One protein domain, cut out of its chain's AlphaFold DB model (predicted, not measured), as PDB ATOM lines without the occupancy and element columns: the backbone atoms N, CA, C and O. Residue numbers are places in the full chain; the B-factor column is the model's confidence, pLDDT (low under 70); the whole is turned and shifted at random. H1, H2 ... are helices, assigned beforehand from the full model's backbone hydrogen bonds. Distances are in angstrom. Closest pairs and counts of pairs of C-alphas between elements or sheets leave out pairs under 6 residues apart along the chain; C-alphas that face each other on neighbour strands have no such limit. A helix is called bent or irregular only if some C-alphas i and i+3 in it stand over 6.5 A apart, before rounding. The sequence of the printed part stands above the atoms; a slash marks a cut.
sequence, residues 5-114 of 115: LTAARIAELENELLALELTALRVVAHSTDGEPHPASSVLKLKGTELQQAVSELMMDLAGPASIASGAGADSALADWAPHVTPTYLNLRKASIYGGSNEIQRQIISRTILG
ATOM      1  N   LEU A   5      58.561  28.358 -24.365       94.75
ATOM      2  CA  LEU A   5      57.220  28.520 -23.790       94.75
ATOM      3  C   LEU A   5      56.215  28.991 -24.843       94.75
ATOM      4  O   LEU A   5      55.131  28.424 -24.968       94.75
ATOM      5  N   THR A   6      56.601  29.976 -25.655       95.62
ATOM      6  CA  THR A   6      55.821  30.394 -26.825       95.62
ATOM      7  C   THR A   6      55.594  29.231 -27.793       95.62
ATOM      8  O   THR A   6      54.471  29.026 -28.247       95.62
ATOM      9  N   ALA A   7      56.636  28.451 -28.099       96.31
ATOM     10  CA  ALA A   7      56.525  27.308 -29.005       96.31
ATOM     11  C   ALA A   7      55.577  26.229 -28.458       96.31
ATOM     12  O   ALA A   7      54.741  25.718 -29.202       96.31
ATOM     13  N   ALA A   8      55.657  25.926 -27.158       97.00
ATOM     14  CA  ALA A   8      54.743  24.996 -26.503       97.00
ATOM     15  C   ALA A   8      53.288  25.481 -26.584       97.00
ATOM     16  O   ALA A   8      52.412  24.717 -26.981       97.00
ATOM     17  N   ARG A   9      53.037  26.766 -26.308       97.44
ATOM     18  CA  ARG A   9      51.687  27.345 -26.369       97.44
ATOM     19  C   ARG A   9      51.106  27.342 -27.787       97.44
ATOM     20  O   ARG A   9      49.913  27.115 -27.950       97.44
ATOM     21  N   ILE A  10      51.932  27.560 -28.814       97.88
ATOM     22  CA  ILE A  10      51.511  27.405 -30.218       97.88
ATOM     23  C   ILE A  10      51.121  25.950 -30.493       97.88
ATOM     24  O   ILE A  10      50.019  25.708 -30.976       97.88
ATOM     25  N   ALA A  11      51.973  24.991 -30.123       98.12
ATOM     26  CA  ALA A  11      51.705  23.570 -30.341       98.12
ATOM     27  C   ALA A  11      50.434  23.089 -29.610       98.12
ATOM     28  O   ALA A  11      49.670  22.288 -30.143       98.12
ATOM     29  N   GLU A  12      50.171  23.590 -28.402       98.25
ATOM     30  CA  GLU A  12      48.927  23.323 -27.668       98.25
ATOM     31  C   GLU A  12      47.694  23.833 -28.425       98.25
ATOM     32  O   GLU A  12      46.729  23.087 -28.598       98.25
ATOM     33  N   LEU A  13      47.733  25.071 -28.933       98.50
ATOM     34  CA  LEU A  13      46.632  25.647 -29.712       98.50
ATOM     35  C   LEU A  13      46.419  24.917 -31.043       98.50
ATOM     36  O   LEU A  13      45.274  24.712 -31.444       98.50
ATOM     37  N   GLU A  14      47.491  24.498 -31.714       98.38
ATOM     38  CA  GLU A  14      47.418  23.693 -32.939       98.38
ATOM     39  C   GLU A  14      46.778  22.323 -32.678       98.38
ATOM     40  O   GLU A  14      45.912  21.888 -33.439       98.38
ATOM     41  N   ASN A  15      47.136  21.665 -31.571       98.62
ATOM     42  CA  ASN A  15      46.535  20.392 -31.175       98.62
ATOM     43  C   ASN A  15      45.041  20.535 -30.847       98.62
ATOM     44  O   ASN A  15      44.234  19.708 -31.277       98.62
ATOM     45  N   GLU A  16      44.655  21.582 -30.116       98.50
ATOM     46  CA  GLU A  16      43.248  21.888 -29.822       98.50
ATOM     47  C   GLU A  16      42.460  22.217 -31.101       98.50
ATOM     48  O   GLU A  16      41.324  21.764 -31.260       98.50
ATOM     49  N   LEU A  17      43.065  22.942 -32.051       98.31
ATOM     50  CA  LEU A  17      42.461  23.217 -33.357       98.31
ATOM     51  C   LEU A  17      42.216  21.929 -34.142       98.31
ATOM     52  O   LEU A  17      41.111  21.717 -34.640       98.31
ATOM     53  N   LEU A  18      43.218  21.050 -34.207       98.50
ATOM     54  CA  LEU A  18      43.109  19.762 -34.888       98.50
ATOM     55  C   LEU A  18      42.037  18.875 -34.237       98.50
ATOM     56  O   LEU A  18      41.231  18.244 -34.925       98.50
ATOM     57  N   ALA A  19      41.983  18.843 -32.904       97.94
ATOM     58  CA  ALA A  19      40.955  18.110 -32.174       97.94
ATOM     59  C   ALA A  19      39.548  18.656 -32.467       97.94
ATOM     60  O   ALA A  19      38.608  17.876 -32.666       97.94
ATOM     61  N   LEU A  20      39.397  19.983 -32.527       97.31
ATOM     62  CA  LEU A  20      38.141  20.638 -32.880       97.31
ATOM     63  C   LEU A  20      37.723  20.320 -34.321       97.31
ATOM     64  O   LEU A  20      36.562  19.977 -34.544       97.31
ATOM     65  N   GLU A  21      38.653  20.369 -35.276       97.50
ATOM     66  CA  GLU A  21      38.410  20.037 -36.684       97.50
ATOM     67  C   GLU A  21      37.946  18.584 -36.847       97.50
ATOM     68  O   GLU A  21      36.892  18.324 -37.432       97.50
ATOM     69  N   LEU A  22      38.660  17.628 -36.247       96.69
ATOM     70  CA  LEU A  22      38.267  16.216 -36.260       96.69
ATOM     71  C   LEU A  22      36.895  15.997 -35.611       96.69
ATOM     72  O   LEU A  22      36.106  15.172 -36.074       96.69
ATOM     73  N   THR A  23      36.589  16.735 -34.543       94.12
ATOM     74  CA  THR A  23      35.272  16.678 -33.897       94.12
ATOM     75  C   THR A  23      34.188  17.235 -34.816       94.12
ATOM     76  O   THR A  23      33.133  16.616 -34.939       94.12
ATOM     77  N   ALA A  24      34.447  18.340 -35.521       94.06
ATOM     78  CA  ALA A  24      33.515  18.906 -36.492       94.06
ATOM     79  C   ALA A  24      33.235  17.926 -37.640       94.06
ATOM     80  O   ALA A  24      32.075  17.691 -37.975       94.06
ATOM     81  N   LEU A  25      34.274  17.276 -38.173       93.94
ATOM     82  CA  LEU A  25      34.130  16.244 -39.200       93.94
ATOM     83  C   LEU A  25      33.294  15.055 -38.711       93.94
ATOM     84  O   LEU A  25      32.430  14.578 -39.444       93.94
ATOM     85  N   ARG A  26      33.483  14.601 -37.463       90.56
ATOM     86  CA  ARG A  26      32.644  13.542 -36.870       90.56
ATOM     87  C   ARG A  26      31.183  13.966 -36.765       90.56
ATOM     88  O   ARG A  26      30.318  13.166 -37.103       90.56
ATOM     89  N   VAL A  27      30.913  15.195 -36.328       90.31
ATOM     90  CA  VAL A  27      29.546  15.728 -36.221       90.31
ATOM     91  C   VAL A  27      28.864  15.758 -37.584       90.31
ATOM     92  O   VAL A  27      27.728  15.309 -37.692       90.31
ATOM     93  N   VAL A  28      29.563  16.216 -38.626       88.75
ATOM     94  CA  VAL A  28      29.036  16.236 -40.001       88.75
ATOM     95  C   VAL A  28      28.835  14.819 -40.544       88.75
ATOM     96  O   VAL A  28      27.814  14.531 -41.158       88.75
ATOM     97  N   ALA A  29      29.767  13.899 -40.288       89.00
ATOM     98  CA  ALA A  29      29.655  12.516 -40.753       89.00
ATOM     99  C   ALA A  29      28.486  11.743 -40.110       89.00
ATOM    100  O   ALA A  29      28.002  10.780 -40.697       89.00
ATOM    101  N   HIS A  30      28.041  12.154 -38.918       82.62
ATOM    102  CA  HIS A  30      26.949  11.514 -38.173       82.62
ATOM    103  C   HIS A  30      25.678  12.374 -38.113       82.62
ATOM    104  O   HIS A  30      24.740  12.024 -37.400       82.62
ATOM    105  N   SER A  31      25.619  13.495 -38.841       79.31
ATOM    106  CA  SER A  31      24.394  14.285 -38.945       79.31
ATOM    107  C   SER A  31      23.436  13.631 -39.938       79.31
ATOM    108  O   SER A  31      23.766  13.494 -41.116       79.31
ATOM    109  N   THR A  32      22.250  13.245 -39.471       76.00
ATOM    110  CA  THR A  32      21.166  12.696 -40.296       76.00
ATOM    111  C   THR A  32      20.037  13.716 -40.429       76.00
ATOM    112  O   THR A  32      19.686  14.380 -39.456       76.00
ATOM    113  N   ASP A  33      19.472  13.836 -41.630       71.75
ATOM    114  CA  ASP A  33      18.207  14.535 -41.921       71.75
ATOM    115  C   ASP A  33      18.106  16.017 -41.505       71.75
ATOM    116  O   ASP A  33      17.015  16.558 -41.361       71.75
ATOM    117  N   GLY A  34      19.239  16.714 -41.365       68.62
ATOM    118  CA  GLY A  34      19.258  18.150 -41.049       68.62
ATOM    119  C   GLY A  34      18.877  18.484 -39.604       68.62
ATOM    120  O   GLY A  34      18.746  19.662 -39.269       68.62
ATOM    121  N   GLU A  35      18.737  17.472 -38.746       74.25
ATOM    122  CA  GLU A  35      18.431  17.671 -37.334       74.25
ATOM    123  C   GLU A  35      19.623  18.295 -36.582       74.25
ATOM    124  O   GLU A  35      20.786  17.940 -36.830       74.25
ATOM    125  N   PRO A  36      19.379  19.222 -35.635       70.50
ATOM    126  CA  PRO A  36      20.440  19.831 -34.845       70.50
ATOM    127  C   PRO A  36      21.197  18.785 -34.020       70.50
ATOM    128  O   PRO A  36      20.677  18.224 -33.057       70.50
ATOM    129  N   HIS A  37      22.472  18.556 -34.340       80.62
ATOM    130  CA  HIS A  37      23.306  17.659 -33.544       80.62
ATOM    131  C   HIS A  37      23.679  18.340 -32.208       80.62
ATOM    132  O   HIS A  37      24.262  19.430 -32.233       80.62
ATOM    133  N   PRO A  38      23.463  17.701 -31.035       80.19
ATOM    134  CA  PRO A  38      23.816  18.274 -29.725       80.19
ATOM    135  C   PRO A  38      25.288  18.693 -29.568       80.19
ATOM    136  O   PRO A  38      25.612  19.602 -28.807       80.19
ATOM    137  N   ALA A  39      26.192  18.070 -30.328       88.19
ATOM    138  CA  ALA A  39      27.610  18.397 -30.348       88.19
ATOM    139  C   ALA A  39      27.914  19.738 -31.042       88.19
ATOM    140  O   ALA A  39      29.000  20.276 -30.855       88.19
ATOM    141  N   SER A  40      26.968  20.335 -31.778       89.69
ATOM    142  CA  SER A  40      27.124  21.686 -32.341       89.69
ATOM    143  C   SER A  40      27.378  22.743 -31.256       89.69
ATOM    144  O   SER A  40      28.223  23.619 -31.438       89.69
ATOM    145  N   SER A  41      26.747  22.608 -30.082       93.25
ATOM    146  CA  SER A  41      27.022  23.449 -28.910       93.25
ATOM    147  C   SER A  41      28.437  23.264 -28.364       93.25
ATOM    148  O   SER A  41      29.066  24.239 -27.953       93.25
ATOM    149  N   VAL A  42      28.968  22.034 -28.404       94.56
ATOM    150  CA  VAL A  42      30.361  21.735 -28.026       94.56
ATOM    151  C   VAL A  42      31.328  22.399 -29.006       94.56
ATOM    152  O   VAL A  42      32.258  23.077 -28.573       94.56
ATOM    153  N   LEU A  43      31.073  22.271 -30.313       95.38
ATOM    154  CA  LEU A  43      31.886  22.902 -31.355       95.38
ATOM    155  C   LEU A  43      31.897  24.425 -31.215       95.38
ATOM    156  O   LEU A  43      32.966  25.032 -31.253       95.38
ATOM    157  N   LYS A  44      30.731  25.047 -30.994       95.12
ATOM    158  CA  LYS A  44      30.645  26.497 -30.785       95.12
ATOM    159  C   LYS A  44      31.422  26.922 -29.546       95.12
ATOM    160  O   LYS A  44      32.151  27.904 -29.605       95.12
ATOM    161  N   LEU A  45      31.266  26.207 -28.432       96.62
ATOM    162  CA  LEU A  45      31.944  26.533 -27.179       96.62
ATOM    163  C   LEU A  45      33.470  26.441 -27.312       96.62
ATOM    164  O   LEU A  45      34.173  27.396 -26.997       96.62
ATOM    165  N   LYS A  46      33.978  25.310 -27.812       97.56
ATOM    166  CA  LYS A  46      35.421  25.098 -27.980       97.56
ATOM    167  C   LYS A  46      36.016  26.015 -29.044       97.56
ATOM    168  O   LYS A  46      37.102  26.544 -28.839       97.56
ATOM    169  N   GLY A  47      35.289  26.267 -30.133       97.50
ATOM    170  CA  GLY A  47      35.718  27.189 -31.180       97.50
ATOM    171  C   GLY A  47      35.893  28.621 -30.678       97.50
ATOM    172  O   GLY A  47      36.888  29.262 -31.006       97.50
ATOM    173  N   THR A  48      34.978  29.126 -29.846       97.62
ATOM    174  CA  THR A  48      35.104  30.491 -29.306       97.62
ATOM    175  C   THR A  48      36.197  30.602 -28.248       97.62
ATOM    176  O   THR A  48      36.907  31.604 -28.231       97.62
ATOM    177  N   GLU A  49      36.369  29.586 -27.397       97.75
ATOM    178  CA  GLU A  49      37.483  29.522 -26.439       97.75
ATOM    179  C   GLU A  49      38.837  29.522 -27.169       97.75
ATOM    180  O   GLU A  49      39.733  30.282 -26.803       97.75
ATOM    181  N   LEU A  50      38.959  28.752 -28.256       98.06
ATOM    182  CA  LEU A  50      40.179  28.695 -29.060       98.06
ATOM    183  C   LEU A  50      40.460  30.017 -29.788       98.06
ATOM    184  O   LEU A  50      41.594  30.490 -29.782       98.06
ATOM    185  N   GLN A  51      39.437  30.660 -30.362       97.62
ATOM    186  CA  GLN A  51      39.578  31.991 -30.969       97.62
ATOM    187  C   GLN A  51      40.080  33.032 -29.962       97.62
ATOM    188  O   GLN A  51      40.949  33.838 -30.301       97.62
ATOM    189  N   GLN A  52      39.560  33.008 -28.728       97.75
ATOM    190  CA  GLN A  52      40.046  33.887 -27.664       97.75
ATOM    191  C   GLN A  52      41.511  33.596 -27.355       97.75
ATOM    192  O   GLN A  52      42.323  34.513 -27.461       97.75
ATOM    193  N   ALA A  53      41.868  32.336 -27.107       98.12
ATOM    194  CA  ALA A  53      43.232  31.947 -26.761       98.12
ATOM    195  C   ALA A  53      44.262  32.294 -27.857       98.12
ATOM    196  O   ALA A  53      45.344  32.796 -27.549       98.12
ATOM    197  N   VAL A  54      43.915  32.101 -29.136       98.06
ATOM    198  CA  VAL A  54      44.765  32.498 -30.273       98.06
ATOM    199  C   VAL A  54      44.924  34.016 -30.330       98.06
ATOM    200  O   VAL A  54      46.037  34.517 -30.468       98.06
ATOM    201  N   SER A  55      43.830  34.772 -30.204       97.56
ATOM    202  CA  SER A  55      43.901  36.237 -30.249       97.56
ATOM    203  C   SER A  55      44.659  36.839 -29.057       97.56
ATOM    204  O   SER A  55      45.347  37.844 -29.220       97.56
ATOM    205  N   GLU A  56      44.592  36.201 -27.887       97.31
ATOM    206  CA  GLU A  56      45.387  36.543 -26.701       97.31
ATOM    207  C   GLU A  56      46.873  36.263 -26.934       97.31
ATOM    208  O   GLU A  56      47.699  37.138 -26.690       97.31
ATOM    209  N   LEU A  57      47.222  35.100 -27.499       97.25
ATOM    210  CA  LEU A  57      48.606  34.810 -27.879       97.25
ATOM    211  C   LEU A  57      49.147  35.851 -28.870       97.25
ATOM    212  O   LEU A  57      50.283  36.293 -28.739       97.25
ATOM    213  N   MET A  58      48.341  36.283 -29.843       96.69
ATOM    214  CA  MET A  58      48.756  37.323 -30.788       96.69
ATOM    215  C   MET A  58      49.024  38.668 -30.095       96.69
ATOM    216  O   MET A  58      49.980  39.350 -30.465       96.69
ATOM    217  N   MET A  59      48.227  39.041 -29.083       96.44
ATOM    218  CA  MET A  59      48.489  40.224 -28.246       96.44
ATOM    219  C   MET A  59      49.811  40.088 -27.485       96.44
ATOM    220  O   MET A  59      50.619  41.019 -27.505       96.44
ATOM    221  N   ASP A  60      50.065  38.924 -26.882       95.75
ATOM    222  CA  ASP A  60      51.305  38.646 -26.149       95.75
ATOM    223  C   ASP A  60      52.536  38.724 -27.066       95.75
ATOM    224  O   ASP A  60      53.546  39.334 -26.714       95.75
ATOM    225  N   LEU A  61      52.437  38.165 -28.278       94.81
ATOM    226  CA  LEU A  61      53.500  38.200 -29.285       94.81
ATOM    227  C   LEU A  61      53.761  39.608 -29.826       94.81
ATOM    228  O   LEU A  61      54.910  39.951 -30.109       94.81
ATOM    229  N   ALA A  62      52.716  40.425 -29.989       94.25
ATOM    230  CA  ALA A  62      52.863  41.821 -30.399       94.25
ATOM    231  C   ALA A  62      53.503  42.672 -29.293       94.25
ATOM    232  O   ALA A  62      54.174  43.668 -29.583       94.25
ATOM    233  N   GLY A  63      53.293  42.301 -28.027       93.69
ATOM    234  CA  GLY A  63      53.812  43.026 -26.875       93.69
ATOM    235  C   GLY A  63      53.440  44.516 -26.947       93.69
ATOM    236  O   GLY A  63      52.287  44.848 -27.242       93.69
ATOM    237  N   PRO A  64      54.393  45.447 -26.743       93.00
ATOM    238  CA  PRO A  64      54.131  46.886 -26.833       93.00
ATOM    239  C   PRO A  64      53.587  47.364 -28.190       93.00
ATOM    240  O   PRO A  64      52.885  48.374 -28.236       93.00
ATOM    241  N   ALA A  65      53.864  46.651 -29.291       93.12
ATOM    242  CA  ALA A  65      53.378  47.027 -30.620       93.12
ATOM    243  C   ALA A  65      51.845  46.938 -30.738       93.12
ATOM    244  O   ALA A  65      51.264  47.598 -31.595       93.12
ATOM    245  N   SER A  66      51.180  46.199 -29.841       92.31
ATOM    246  CA  SER A  66      49.713  46.130 -29.767       92.31
ATOM    247  C   SER A  66      49.052  47.494 -29.502       92.31
ATOM    248  O   SER A  66      47.907  47.719 -29.897       92.31
ATOM    249  N   ILE A  67      49.762  48.455 -28.901       90.75
ATOM    250  CA  ILE A  67      49.222  49.799 -28.631       90.75
ATOM    251  C   ILE A  67      49.068  50.611 -29.928       90.75
ATOM    252  O   ILE A  67      48.197  51.476 -30.019       90.75
ATOM    253  N   ALA A  68      49.853  50.303 -30.964       88.50
ATOM    254  CA  ALA A  68      49.847  51.000 -32.250       88.50
ATOM    255  C   ALA A  68      48.700  50.550 -33.179       88.50
ATOM    256  O   ALA A  68      48.872  50.412 -34.392       88.50
ATOM    257  N   SER A  69      47.521  50.302 -32.604       85.94
ATOM    258  CA  SER A  69      46.319  49.902 -33.334       85.94
ATOM    259  C   SER A  69      46.004  50.902 -34.449       85.94
ATOM    260  O   SER A  69      45.798  52.085 -34.184       85.94
ATOM    261  N   GLY A  70      45.913  50.418 -35.687       78.50
ATOM    262  CA  GLY A  70      45.592  51.261 -36.843       78.50
ATOM    263  C   GLY A  70      46.724  52.181 -37.313       78.50
ATOM    264  O   GLY A  70      46.457  53.110 -38.074       78.50
ATOM    265  N   ALA A  71      47.972  51.943 -36.892       85.50
ATOM    266  CA  ALA A  71      49.130  52.569 -37.526       85.50
ATOM    267  C   ALA A  71      49.143  52.271 -39.040       85.50
ATOM    268  O   ALA A  71      48.824  51.160 -39.464       85.50
ATOM    269  N   GLY A  72      49.472  53.284 -39.848       76.50
ATOM    270  CA  GLY A  72      49.470  53.188 -41.310       76.50
ATOM    271  C   GLY A  72      50.598  52.318 -41.870       76.50
ATOM    272  O   GLY A  72      51.520  51.941 -41.150       76.50
ATOM    273  N   ALA A  73      50.543  52.052 -43.177       76.44
ATOM    274  CA  ALA A  73      51.504  51.202 -43.891       76.44
ATOM    275  C   ALA A  73      52.960  51.712 -43.848       76.44
ATOM    276  O   ALA A  73      53.881  50.932 -44.049       76.44
ATOM    277  N   ASP A  74      53.174  52.994 -43.535       84.19
ATOM    278  CA  ASP A  74      54.508  53.597 -43.387       84.19
ATOM    279  C   ASP A  74      55.124  53.379 -41.987       84.19
ATOM    280  O   ASP A  74      56.183  53.919 -41.661       84.19
ATOM    281  N   SER A  75      54.445  52.626 -41.117       86.56
ATOM    282  CA  SER A  75      54.934  52.264 -39.789       86.56
ATOM    283  C   SER A  75      56.170  51.362 -39.872       86.56
ATOM    284  O   SER A  75      56.239  50.455 -40.691       86.56
ATOM    285  N   ALA A  76      57.122  51.539 -38.951       89.56
ATOM    286  CA  ALA A  76      58.271  50.638 -38.807       89.56
ATOM    287  C   ALA A  76      57.917  49.286 -38.143       89.56
ATOM    288  O   ALA A  76      58.799  48.462 -37.897       89.56
ATOM    289  N   LEU A  77      56.649  49.083 -37.777       89.50
ATOM    290  CA  LEU A  77      56.159  47.847 -37.171       89.50
ATOM    291  C   LEU A  77      55.943  46.767 -38.230       89.50
ATOM    292  O   LEU A  77      55.690  47.061 -39.391       89.50
ATOM    293  N   ALA A  78      55.970  45.505 -37.804       89.75
ATOM    294  CA  ALA A  78      55.544  44.411 -38.664       89.75
ATOM    295  C   ALA A  78      54.067  44.577 -39.057       89.75
ATOM    296  O   ALA A  78      53.239  44.870 -38.193       89.75
ATOM    297  N   ASP A  79      53.738  44.309 -40.321       89.81
ATOM    298  CA  ASP A  79      52.422  44.570 -40.929       89.81
ATOM    299  C   ASP A  79      51.234  44.011 -40.135       89.81
ATOM    300  O   ASP A  79      50.156  44.597 -40.109       89.81
ATOM    301  N   TRP A  80      51.413  42.879 -39.454       91.19
ATOM    302  CA  TRP A  80      50.351  42.248 -38.671       91.19
ATOM    303  C   TRP A  80      50.090  42.948 -37.329       91.19
ATOM    304  O   TRP A  80      48.966  42.889 -36.830       91.19
ATOM    305  N   ALA A  81      51.089  43.614 -36.737       92.88
ATOM    306  CA  ALA A  81      51.018  44.140 -35.373       92.88
ATOM    307  C   ALA A  81      49.916  45.208 -35.178       92.88
ATOM    308  O   ALA A  81      49.149  45.081 -34.217       92.88
ATOM    309  N   PRO A  82      49.726  46.189 -36.091       92.56
ATOM    310  CA  PRO A  82      48.633  47.164 -35.988       92.56
ATOM    311  C   PRO A  82      47.222  46.554 -36.042       92.56
ATOM    312  O   PRO A  82      46.258  47.204 -35.626       92.56
ATOM    313  N   HIS A  83      47.081  45.324 -36.548       92.88
ATOM    314  CA  HIS A  83      45.800  44.624 -36.683       92.88
ATOM    315  C   HIS A  83      45.453  43.723 -35.491       92.88
ATOM    316  O   HIS A  83      44.312  43.262 -35.387       92.88
ATOM    317  N   VAL A  84      46.392  43.478 -34.575       95.69
ATOM    318  CA  VAL A  84      46.198  42.533 -33.465       95.69
ATOM    319  C   VAL A  84      45.128  43.018 -32.498       95.69
ATOM    320  O   VAL A  84      44.149  42.313 -32.266       95.69
ATOM    321  N   THR A  85      45.261  44.239 -31.982       96.44
ATOM    322  CA  THR A  85      44.315  44.824 -31.022       96.44
ATOM    323  C   THR A  85      42.879  44.901 -31.540       96.44
ATOM    324  O   THR A  85      41.981  44.422 -30.840       96.44
ATOM    325  N   PRO A  86      42.599  45.433 -32.750       95.56
ATOM    326  CA  PRO A  86      41.229  45.451 -33.253       95.56
ATOM    327  C   PRO A  86      40.683  44.035 -33.473       95.56
ATOM    328  O   PRO A  86      39.506  43.793 -33.204       95.56
ATOM    329  N   THR A  87      41.525  43.080 -33.884       96.06
ATOM    330  CA  THR A  87      41.128  41.670 -34.030       96.06
ATOM    331  C   THR A  87      40.781  41.042 -32.682       96.06
ATOM    332  O   THR A  87      39.701  40.467 -32.547       96.06
ATOM    333  N   TYR A  88      41.637  41.202 -31.671       97.19
ATOM    334  CA  TYR A  88      41.411  40.721 -30.307       97.19
ATOM    335  C   TYR A  88      40.091  41.255 -29.742       97.19
ATOM    336  O   TYR A  88      39.213  40.474 -29.372       97.19
ATOM    337  N   LEU A  89      39.897  42.578 -29.763       96.38
ATOM    338  CA  LEU A  89      38.676  43.218 -29.262       96.38
ATOM    339  C   LEU A  89      37.428  42.747 -30.019       96.38
ATOM    340  O   LEU A  89      36.391  42.490 -29.407       96.38
ATOM    341  N   ASN A  90      37.526  42.585 -31.340       96.50
ATOM    342  CA  ASN A  90      36.419  42.095 -32.148       96.50
ATOM    343  C   ASN A  90      36.088  40.624 -31.860       96.50
ATOM    344  O   ASN A  90      34.913  40.270 -31.860       96.50
ATOM    345  N   LEU A  91      37.077  39.769 -31.590       97.06
ATOM    346  CA  LEU A  91      36.856  38.347 -31.302       97.06
ATOM    347  C   LEU A  91      36.326  38.091 -29.887       97.06
ATOM    348  O   LEU A  91      35.656  37.081 -29.670       97.06
ATOM    349  N   ARG A  92      36.485  39.027 -28.939       96.94
ATOM    350  CA  ARG A  92      35.864  38.908 -27.601       96.94
ATOM    351  C   ARG A  92      34.354  38.698 -27.669       96.94
ATOM    352  O   ARG A  92      33.807  37.949 -26.865       96.94
ATOM    353  N   LYS A  93      33.673  39.298 -28.651       96.44
ATOM    354  CA  LYS A  93      32.216  39.164 -28.795       96.44
ATOM    355  C   LYS A  93      31.776  37.733 -29.139       96.44
ATOM    356  O   LYS A  93      30.628  37.386 -28.869       96.44
ATOM    357  N   ALA A  94      32.663  36.892 -29.683       95.12
ATOM    358  CA  ALA A  94      32.349  35.528 -30.121       95.12
ATOM    359  C   ALA A  94      31.855  34.617 -28.984       95.12
ATOM    360  O   ALA A  94      30.993  33.761 -29.195       95.12
ATOM    361  N   SER A  95      32.304  34.839 -27.745       95.88
ATOM    362  CA  SER A  95      31.780  34.101 -26.587       95.88
ATOM    363  C   SER A  95      30.383  34.551 -26.143       95.88
ATOM    364  O   SER A  95      29.846  33.967 -25.206       95.88
ATOM    365  N   ILE A  96      29.788  35.560 -26.791       97.19
ATOM    366  CA  ILE A  96      28.520  36.189 -26.395       97.19
ATOM    367  C   ILE A  96      27.455  36.037 -27.487       97.19
ATOM    368  O   ILE A  96      26.373  35.515 -27.214       97.19
ATOM    369  N   TYR A  97      27.727  36.489 -28.718       92.81
ATOM    370  CA  TYR A  97      26.719  36.426 -29.784       92.81
ATOM    371  C   TYR A  97      26.503  34.989 -30.277       92.81
ATOM    372  O   TYR A  97      27.369  34.125 -30.140       92.81
ATOM    373  N   GLY A  98      25.321  34.726 -30.847       88.25
ATOM    374  CA  GLY A  98      24.949  33.373 -31.280       88.25
ATOM    375  C   GLY A  98      24.759  32.395 -30.111       88.25
ATOM    376  O   GLY A  98      24.905  31.189 -30.287       88.25
ATOM    377  N   GLY A  99      24.461  32.921 -28.917       93.44
ATOM    378  CA  GLY A  99      24.331  32.175 -27.665       93.44
ATOM    379  C   GLY A  99      25.641  32.172 -26.881       93.44
ATOM    380  O   GLY A  99      26.657  31.675 -27.372       93.44
ATOM    381  N   SER A 100      25.623  32.715 -25.662       97.19
ATOM    382  CA  SER A 100      26.835  32.865 -24.854       97.19
ATOM    383  C   SER A 100      27.458  31.519 -24.478       97.19
ATOM    384  O   SER A 100      26.796  30.479 -24.521       97.19
ATOM    385  N   ASN A 101      28.734  31.516 -24.097       96.81
ATOM    386  CA  ASN A 101      29.414  30.289 -23.680       96.81
ATOM    387  C   ASN A 101      28.738  29.638 -22.456       96.81
ATOM    388  O   ASN A 101      28.667  28.414 -22.379       96.81
ATOM    389  N   GLU A 102      28.159  30.420 -21.546       97.19
ATOM    390  CA  GLU A 102      27.360  29.929 -20.416       97.19
ATOM    391  C   GLU A 102      26.091  29.215 -20.896       97.19
ATOM    392  O   GLU A 102      25.772  28.128 -20.413       97.19
ATOM    393  N   ILE A 103      25.399  29.785 -21.887       96.44
ATOM    394  CA  ILE A 103      24.229  29.148 -22.500       96.44
ATOM    395  C   ILE A 103      24.624  27.847 -23.202       96.44
ATOM    396  O   ILE A 103      23.926  26.848 -23.047       96.44
ATOM    397  N   GLN A 104      25.762  27.806 -23.906       96.56
ATOM    398  CA  GLN A 104      26.238  26.563 -24.524       96.56
ATOM    399  C   GLN A 104      26.559  25.485 -23.485       96.56
ATOM    400  O   GLN A 104      26.147  24.341 -23.664       96.56
ATOM    401  N   ARG A 105      27.219  25.833 -22.369       95.81
ATOM    402  CA  ARG A 105      27.471  24.888 -21.263       95.81
ATOM    403  C   ARG A 105      26.165  24.332 -20.688       95.81
ATOM    404  O   ARG A 105      26.072  23.135 -20.439       95.81
ATOM    405  N   GLN A 106      25.139  25.170 -20.539       96.00
ATOM    406  CA  GLN A 106      23.819  24.714 -20.104       96.00
ATOM    407  C   GLN A 106      23.131  23.792 -21.119       96.00
ATOM    408  O   GLN A 106      22.506  22.812 -20.719       96.00
ATOM    409  N   ILE A 107      23.216  24.094 -22.419       94.25
ATOM    410  CA  ILE A 107      22.666  23.217 -23.461       94.25
ATOM    411  C   ILE A 107      23.360  21.859 -23.392       94.25
ATOM    412  O   ILE A 107      22.666  20.859 -23.293       94.25
ATOM    413  N   ILE A 108      24.695  21.830 -23.339       94.25
ATOM    414  CA  ILE A 108      25.491  20.599 -23.202       94.25
ATOM    415  C   ILE A 108      25.057  19.791 -21.970       94.25
ATOM    416  O   ILE A 108      24.828  18.588 -22.082       94.25
ATOM    417  N   SER A 109      24.894  20.445 -20.815       96.06
ATOM    418  CA  SER A 109      24.403  19.798 -19.590       96.06
ATOM    419  C   SER A 109      23.073  19.081 -19.823       96.06
ATOM    420  O   SER A 109      22.951  17.893 -19.538       96.06
ATOM    421  N   ARG A 110      22.098  19.772 -20.421       93.75
ATOM    422  CA  ARG A 110      20.752  19.223 -20.620       93.75
ATOM    423  C   ARG A 110      20.682  18.176 -21.728       93.75
ATOM    424  O   ARG A 110      19.966  17.194 -21.584       93.75
ATOM    425  N   THR A 111      21.375  18.390 -22.846       91.88
ATOM    426  CA  THR A 111      21.205  17.578 -24.063       91.88
ATOM    427  C   THR A 111      22.167  16.401 -24.154       91.88
ATOM    428  O   THR A 111      21.835  15.416 -24.805       91.88
ATOM    429  N   ILE A 112      23.343  16.491 -23.525       91.25
ATOM    430  CA  ILE A 112      24.363  15.434 -23.550       91.25
ATOM    431  C   ILE A 112      24.442  14.721 -22.200       91.25
ATOM    432  O   ILE A 112      24.511  13.496 -22.172       91.25
ATOM    433  N   LEU A 113      24.437  15.465 -21.087       92.38
ATOM    434  CA  LEU A 113      24.614  14.877 -19.751       92.38
ATOM    435  C   LEU A 113      23.291  14.514 -19.057       92.38
ATOM    436  O   LEU A 113      23.307  13.707 -18.132       92.38
ATOM    437  N   GLY A 114      22.160  15.081 -19.491       90.69
ATOM    438  CA  GLY A 114      20.845  14.845 -18.885       90.69
ATOM    439  C   GLY A 114      20.693  15.431 -17.474       90.69
ATOM    440  O   GLY A 114      19.893  14.914 -16.695       90.69
TER     441      GLY A 114
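This is residues 5 to 114 of the 115 residues of the protein "Acyl-CoA dehydrogenase" of Actinobacteria bacterium (UniProt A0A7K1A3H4). One long helix, H2, forms the middle of an elongated, loosely packed array, with H1 along one side of it and H3 followed by H4 along the other. Residues 29 to 36 stick out at one end, and the unnamed loop 68 to 80 lies at the other. The printed part has 110 residues with four named helices, H1 to H4 in order, and no named strand; its class is all helix. It is loose, with a radius of gyration of the C-alphas of 17.4 A, and spans 53 by 27 by 24 A, only just elongated.

H1, residues 5 to 29, begins at C-alpha 5 (57.220, 28.520, -23.790) and is 36.1 A long. H2, residues 39 to 67, is 38.2 A long, with a kink of 76 degrees near residue 61; it is irregular, C-alphas 61 and 64 being 9.0 A apart. H3, residues 81 to 95, 23.4 A, is only just irregular: C-alphas 82 and 85 are 7.0 A apart. H4, residues 101 to 113, 16.6 A, ends at C-alpha 113 (24.614, 14.877, -19.751).

H2 is the hub and touches the other three helices at shallow tilts, mostly aligned packing. H1 and H2 form a helical hairpin, opposite ways at 26 degrees; the closest C-alphas, of Ala 24 and Leu 43, are 6.7 A apart. H2 and H3 form another, opposite ways at 27 degrees, closest at the C-alphas of Ser 55 and Tyr 88, 5.1 A. H4 touches H2 at residues 39 to 45 alone, opposite ways at 29 degrees, closest at the C-alphas of Ser 41 and Gln 104, 5.4 A. H3 and H4 are close but not clearly touching, and H1 is apart from both. Every O i to N i+4 pair is within hydrogen-bond range in H1 and H4, but 21 of 25 in H2 and 6 of 11 in H3.

The farthest C-alphas, of Asp 74 and Gly 114, are 56.9 A apart. The printed part has no cut. The link H2 to H3 is long, H1 to H2 short and H3 to H4 tight. Mean pLDDT of the printed part is 92.6; residue 34 is under 70.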